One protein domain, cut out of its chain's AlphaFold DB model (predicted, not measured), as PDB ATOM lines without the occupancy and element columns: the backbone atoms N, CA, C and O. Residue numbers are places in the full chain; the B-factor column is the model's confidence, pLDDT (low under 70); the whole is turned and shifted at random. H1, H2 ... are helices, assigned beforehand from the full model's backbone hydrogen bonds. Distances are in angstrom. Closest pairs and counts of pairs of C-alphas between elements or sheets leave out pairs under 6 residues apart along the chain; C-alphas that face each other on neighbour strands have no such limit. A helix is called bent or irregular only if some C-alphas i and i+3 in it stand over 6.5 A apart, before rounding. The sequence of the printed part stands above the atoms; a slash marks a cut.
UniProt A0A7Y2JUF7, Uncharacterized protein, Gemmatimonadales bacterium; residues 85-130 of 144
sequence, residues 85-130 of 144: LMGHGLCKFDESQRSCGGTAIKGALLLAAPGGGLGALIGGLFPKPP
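AT A GLANCE: This is residues 85 to 130 of the 144 residues of an uncharacterized protein of Gemmatimonadales bacterium (UniProt A0A7Y2JUF7). A short helix, H1, and a much longer one, H2, make a lopsided helical hairpin: H1 packs beside the first part of H2, and the rest of H2 sticks out as a long arm that ends in a tail without a named element. A loop joins the two helices at the hairpin's closed end. The printed part has 46 residues with two named helices, H1 then H2, and no named strand; its class is all helix. It is extended, a rod spanning 55 by 13 by 13 A, with a radius of gyration of the C-alphas of 16.2 A.

IN THESE COORDINATES: H1 is residues 85 to 91, and its first C-alpha, that of Leu 85, is at (129.819, 161.597, 285.466). Residues 92 to 99 link it to H2, residues 100 to 124, which measures 36.0 A from C-alpha 100 at (121.383, 170.100, 286.153) to C-alpha 124 at (142.851, 148.500, 305.338). H2 has a kink of 29 degrees near residue 114; it is neither bent nor irregular, but only just: C-alphas 110 and 113 are 6.3 A apart.

HOW THE PARTS SIT: H1 and H2 form a helical hairpin and touch, with 17 pairs of C-alphas within 8 A. Their closest C-alphas, those of Gly 87 and Ala 104, are 4.4 A apart. They run opposite ways at a shallow tilt of 27 degrees. H2 touches H1 with residues 100 to 108 alone. In H1 every O i to N i+4 pair is within hydrogen-bond range; in H2 19 of 21 are.

THE WHOLE: The two C-alphas farthest apart, those of Glu 95 and Pro 130, are 55.6 A from each other. Residues 93 to 98 stand free, as do residues 112 to 130, of which 112 to 124 belong to H2. The printed part has no cut, and the link from H1 to H2 is short. The mean pLDDT of the printed part is 82.9, and residues 97 to 99 are under 70.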
ATOM      1  N   LEU A  85     129.930 161.949 286.889       87.38
ATOM      2  CA  LEU A  85     129.819 161.597 285.466       87.38
ATOM      3  C   LEU A  85     128.489 160.901 285.151       87.38
ATOM      4  O   LEU A  85     127.817 161.288 284.190       87.38
ATOM      5  N   MET A  86     128.067 159.933 285.973       85.75
ATOM      6  CA  MET A  86     126.741 159.313 285.833       85.75
ATOM      7  C   MET A  86     125.618 160.339 286.004       85.75
ATOM      8  O   MET A  86     124.707 160.379 285.178       85.75
ATOM      9  N   GLY A  87     125.689 161.193 287.028       82.56
ATOM     10  CA  GLY A  87     124.691 162.235 287.280       82.56
ATOM     11  C   GLY A  87     124.590 163.244 286.134       82.56
ATOM     12  O   GLY A  87     123.487 163.614 285.728       82.56
ATOM     13  N   HIS A  88     125.724 163.636 285.550       83.00
ATOM     14  CA  HIS A  88     125.758 164.495 284.368       83.00
ATOM     15  C   HIS A  88     125.149 163.807 283.137       83.00
ATOM     16  O   HIS A  88     124.386 164.429 282.396       83.00
ATOM     17  N   GLY A  89     125.437 162.517 282.939       84.62
ATOM     18  CA  GLY A  89     124.845 161.713 281.869       84.62
ATOM     19  C   GLY A  89     123.326 161.605 281.992       84.62
ATOM     20  O   GLY A  89     122.621 161.824 281.010       84.62
ATOM     21  N   LEU A  90     122.823 161.348 283.203       83.38
ATOM     22  CA  LEU A  90     121.386 161.296 283.495       83.38
ATOM     23  C   LEU A  90     120.693 162.636 283.227       83.38
ATOM     24  O   LEU A  90     119.563 162.654 282.745       83.38
ATOM     25  N   CYS A  91     121.389 163.752 283.441       83.75
ATOM     26  CA  CYS A  91     120.812 165.071 283.215       83.75
ATOM     27  C   CYS A  91     120.569 165.413 281.739       83.75
ATOM     28  O   CYS A  91     119.723 166.247 281.438       83.75
ATOM     29  N   LYS A  92     121.245 164.745 280.795       81.06
ATOM     30  CA  LYS A  92     120.933 164.903 279.362       81.06
ATOM     31  C   LYS A  92     119.578 164.311 278.961       81.06
ATOM     32  O   LYS A  92     119.141 164.551 277.839       81.06
ATOM     33  N   PHE A  93     118.949 163.519 279.828       78.00
ATOM     34  CA  PHE A  93     117.680 162.848 279.542       78.00
ATOM     35  C   PHE A  93     116.476 163.500 280.218       78.00
ATOM     36  O   PHE A  93     115.350 163.126 279.905       78.00
ATOM     37  N   ASP A  94     116.701 164.452 281.122       78.69
ATOM     38  CA  ASP A  94     115.631 165.181 281.789       78.69
ATOM     39  C   ASP A  94     115.379 166.494 281.033       78.69
ATOM     40  O   ASP A  94     116.251 167.357 280.945       78.69
ATOM     41  N   GLU A  95     114.195 166.640 280.432       78.56
ATOM     42  CA  GLU A  95     113.792 167.874 279.737       78.56
ATOM     43  C   GLU A  95     113.501 169.025 280.715       78.56
ATOM     44  O   GLU A  95     113.307 170.174 280.303       78.56
ATOM     45  N   SER A  96     113.507 168.751 282.023       73.62
ATOM     46  CA  SER A  96     113.368 169.763 283.059       73.62
ATOM     47  C   SER A  96     114.631 170.632 283.129       73.62
ATOM     48  O   SER A  96     115.572 170.366 283.874       73.62
ATOM     49  N   GLN A  97     114.652 171.724 282.359       62.91
ATOM     50  CA  GLN A  97     115.764 172.687 282.257       62.91
ATOM     51  C   GLN A  97     116.159 173.406 283.568       62.91
ATOM     52  O   GLN A  97     116.977 174.329 283.554       62.91
ATOM     53  N   ARG A  98     115.607 173.033 284.725       66.06
ATOM     54  CA  ARG A  98     115.913 173.690 285.999       66.06
ATOM     55  C   ARG A  98     117.021 172.935 286.742       66.06
ATOM     56  O   ARG A  98     116.772 172.013 287.505       66.06
ATOM     57  N   SER A  99     118.252 173.412 286.543       67.38
ATOM     58  CA  SER A  99     119.435 173.182 287.393       67.38
ATOM     59  C   SER A  99     120.036 171.768 287.405       67.38
ATOM     60  O   SER A  99     120.147 171.131 288.453       67.38
ATOM     61  N   CYS A 100     120.589 171.338 286.264       77.56
ATOM     62  CA  CYS A 100     121.383 170.100 286.153       77.56
ATOM     63  C   CYS A 100     122.578 169.999 287.116       77.56
ATOM     64  O   CYS A 100     122.987 168.898 287.488       77.56
ATOM     65  N   GLY A 101     123.137 171.136 287.546       81.31
ATOM     66  CA  GLY A 101     124.254 171.149 288.494       81.31
ATOM     67  C   GLY A 101     123.903 170.494 289.832       81.31
ATOM     68  O   GLY A 101     124.718 169.767 290.393       81.31
ATOM     69  N   GLY A 102     122.664 170.669 290.311       83.88
ATOM     70  CA  GLY A 102     122.224 170.097 291.585       83.88
ATOM     71  C   GLY A 102     122.168 168.569 291.556       83.88
ATOM     72  O   GLY A 102     122.584 167.915 292.512       83.88
ATOM     73  N   THR A 103     121.707 167.993 290.445       80.56
ATOM     74  CA  THR A 103     121.608 166.537 290.266       80.56
ATOM     75  C   THR A 103     122.985 165.890 290.150       80.56
ATOM     76  O   THR A 103     123.218 164.849 290.761       80.56
ATOM     77  N   ALA A 104     123.923 166.527 289.441       79.00
ATOM     78  CA  ALA A 104     125.299 166.039 289.341       79.00
ATOM     79  C   ALA A 104     126.009 166.036 290.707       79.00
ATOM     80  O   ALA A 104     126.630 165.038 291.072       79.00
ATOM     81  N   ILE A 105     125.857 167.107 291.495       85.38
ATOM     82  CA  ILE A 105     126.439 167.204 292.844       85.38
ATOM     83  C   ILE A 105     125.820 166.160 293.783       85.38
ATOM     84  O   ILE A 105     126.545 165.467 294.496       85.38
ATOM     85  N   LYS A 106     124.489 165.991 293.755       83.75
ATOM     86  CA  LYS A 106     123.806 164.950 294.543       83.75
ATOM     87  C   LYS A 106     124.254 163.542 294.149       83.75
ATOM     88  O   LYS A 106     124.470 162.721 295.034       83.75
ATOM     89  N   GLY A 107     124.418 163.274 292.852       82.06
ATOM     90  CA  GLY A 107     124.909 161.992 292.342       82.06
ATOM     91  C   GLY A 107     126.346 161.692 292.772       82.06
ATOM     92  O   GLY A 107     126.632 160.581 293.217       82.06
ATOM     93  N   ALA A 108     127.226 162.696 292.724       83.56
ATOM     94  CA  ALA A 108     128.593 162.577 293.221       83.56
ATOM     95  C   ALA A 108     128.626 162.268 294.727       83.56
ATOM     96  O   ALA A 108     129.304 161.333 295.143       83.56
ATOM     97  N   LEU A 109     127.847 162.989 295.542       86.88
ATOM     98  CA  LEU A 109     127.767 162.766 296.992       86.88
ATOM     99  C   LEU A 109     127.204 161.385 297.356       86.88
ATOM    100  O   LEU A 109     127.732 160.730 298.253       86.88
ATOM    101  N   LEU A 110     126.166 160.926 296.648       88.81
ATOM    102  CA  LEU A 110     125.543 159.621 296.891       88.81
ATOM    103  C   LEU A 110     126.500 158.450 296.650       88.81
ATOM    104  O   LEU A 110     126.415 157.449 297.356       88.81
ATOM    105  N   LEU A 111     127.401 158.569 295.672       87.06
ATOM    106  CA  LEU A 111     128.360 157.515 295.330       87.06
ATOM    107  C   LEU A 111     129.728 157.687 296.003       87.06
ATOM    108  O   LEU A 111     130.451 156.703 296.162       87.06
ATOM    109  N   ALA A 112     130.065 158.889 296.474       84.88
ATOM    110  CA  ALA A 112     131.300 159.140 297.212       84.88
ATOM    111  C   ALA A 112     131.352 158.382 298.547       84.88
ATOM    112  O   ALA A 112     132.388 157.814 298.877       84.88
ATOM    113  N   ALA A 113     130.246 158.323 299.298       87.75
ATOM    114  CA  ALA A 113     130.197 157.614 300.579       87.75
ATOM    115  C   ALA A 113     130.437 156.090 300.451       87.75
ATOM    116  O   ALA A 113     131.353 155.584 301.103       87.75
ATOM    117  N   PRO A 114     129.700 155.337 299.606       89.31
ATOM    118  CA  PRO A 114     129.972 153.913 299.414       89.31
ATOM    119  C   PRO A 114     131.316 153.660 298.716       89.31
ATOM    120  O   PRO A 114     132.000 152.700 299.067       89.31
ATOM    121  N   GLY A 115     131.734 154.528 297.783       87.06
ATOM    122  CA  GLY A 115     133.055 154.446 297.148       87.06
ATOM    123  C   GLY A 115     134.200 154.624 298.149       87.06
ATOM    124  O   GLY A 115     135.149 153.843 298.150       87.06
ATOM    125  N   GLY A 116     134.073 155.591 299.059       87.94
ATOM    126  CA  GLY A 116     135.009 155.812 300.158       87.94
ATOM    127  C   GLY A 116     135.021 154.662 301.159       87.94
ATOM    128  O   GLY A 116     136.093 154.226 301.559       87.94
ATOM    129  N   GLY A 117     133.857 154.110 301.513       88.94
ATOM    130  CA  GLY A 117     133.768 152.941 302.394       88.94
ATOM    131  C   GLY A 117     134.475 151.708 301.822       88.94
ATOM    132  O   GLY A 117     135.282 151.083 302.510       88.94
ATOM    133  N   LEU A 118     134.235 151.393 300.545       89.94
ATOM    134  CA  LEU A 118     134.927 150.312 299.832       89.94
ATOM    135  C   LEU A 118     136.433 150.570 299.721       89.94
ATOM    136  O   LEU A 118     137.227 149.667 299.974       89.94
ATOM    137  N   GLY A 119     136.833 151.799 299.386       85.38
ATOM    138  CA  GLY A 119     138.239 152.183 299.311       85.38
ATOM    139  C   GLY A 119     138.954 152.078 300.660       85.38
ATOM    140  O   GLY A 119     140.069 151.568 300.718       85.38
ATOM    141  N   ALA A 120     138.296 152.482 301.750       91.00
ATOM    142  CA  ALA A 120     138.821 152.370 303.110       91.00
ATOM    143  C   ALA A 120     139.034 150.910 303.515       91.00
ATOM    144  O   ALA A 120     140.078 150.570 304.071       91.00
ATOM    145  N   LEU A 121     138.062 150.047 303.196       89.62
ATOM    146  CA  LEU A 121     138.162 148.603 303.395       89.62
ATOM    147  C   LEU A 121     139.369 148.044 302.646       89.62
ATOM    148  O   LEU A 121     140.246 147.471 303.282       89.62
ATOM    149  N   ILE A 122     139.466 148.282 301.332       88.69
ATOM    150  CA  ILE A 122     140.576 147.791 300.501       88.69
ATOM    151  C   ILE A 122     141.926 148.319 301.007       88.69
ATOM    152  O   ILE A 122     142.868 147.545 301.139       88.69
ATOM    153  N   GLY A 123     142.022 149.606 301.349       80.19
ATOM    154  CA  GLY A 123     143.240 150.200 301.910       80.19
ATOM    155  C   GLY A 123     143.618 149.630 303.281       80.19
ATOM    156  O   GLY A 123     144.797 149.561 303.619       80.19
ATOM    157  N   GLY A 124     142.636 149.169 304.056       85.94
ATOM    158  CA  GLY A 124     142.851 148.500 305.338       85.94
ATOM    159  C   GLY A 124     143.429 147.085 305.222       85.94
ATOM    160  O   GLY A 124     144.037 146.617 306.183       85.94
ATOM    161  N   LEU A 125     143.286 146.415 304.069       87.94
ATOM    162  CA  LEU A 125     143.869 145.085 303.840       87.94
ATOM    163  C   LEU A 125     145.393 145.118 303.645       87.94
ATOM    164  O   LEU A 125     146.043 144.089 303.824       87.94
ATOM    165  N   PHE A 126     145.966 146.272 303.296       86.75
ATOM    166  CA  PHE A 126     147.399 146.411 303.047       86.75
ATOM    167  C   PHE A 126     148.087 147.069 304.256       86.75
ATOM    168  O   PHE A 126     147.881 148.261 304.510       86.75
ATOM    169  N   PRO A 127     148.882 146.317 305.039       80.94
ATOM    170  CA  PRO A 127     149.657 146.893 306.132       80.94
ATOM    171  C   PRO A 127     150.784 147.769 305.573       80.94
ATOM    172  O   PRO A 127     151.480 147.356 304.643       80.94
ATOM    173  N   LYS A 128     150.985 148.958 306.149       81.06
ATOM    174  CA  LYS A 128     152.125 149.814 305.807       81.06
ATOM    175  C   LYS A 128     153.397 149.190 306.395       81.06
ATOM    176  O   LYS A 128     153.347 148.711 307.537       81.06
ATOM    177  N   PRO A 129     154.514 149.150 305.648       81.19
ATOM    178  CA  PRO A 129     155.795 148.784 306.232       81.19
ATOM    179  C   PRO A 129     156.113 149.752 307.382       81.19
ATOM    180  O   PRO A 129     155.703 150.920 307.327       81.19
ATOM    181  N   PRO A 130     156.778 149.277 308.448       80.06
ATOM    182  CA  PRO A 130     157.256 150.173 309.490       80.06
ATOM    183  C   PRO A 130     158.146 151.248 308.844       80.06
ATOM    184  O   PRO A 130     158.835 150.938 307.873       80.06
TER     185      PRO A 130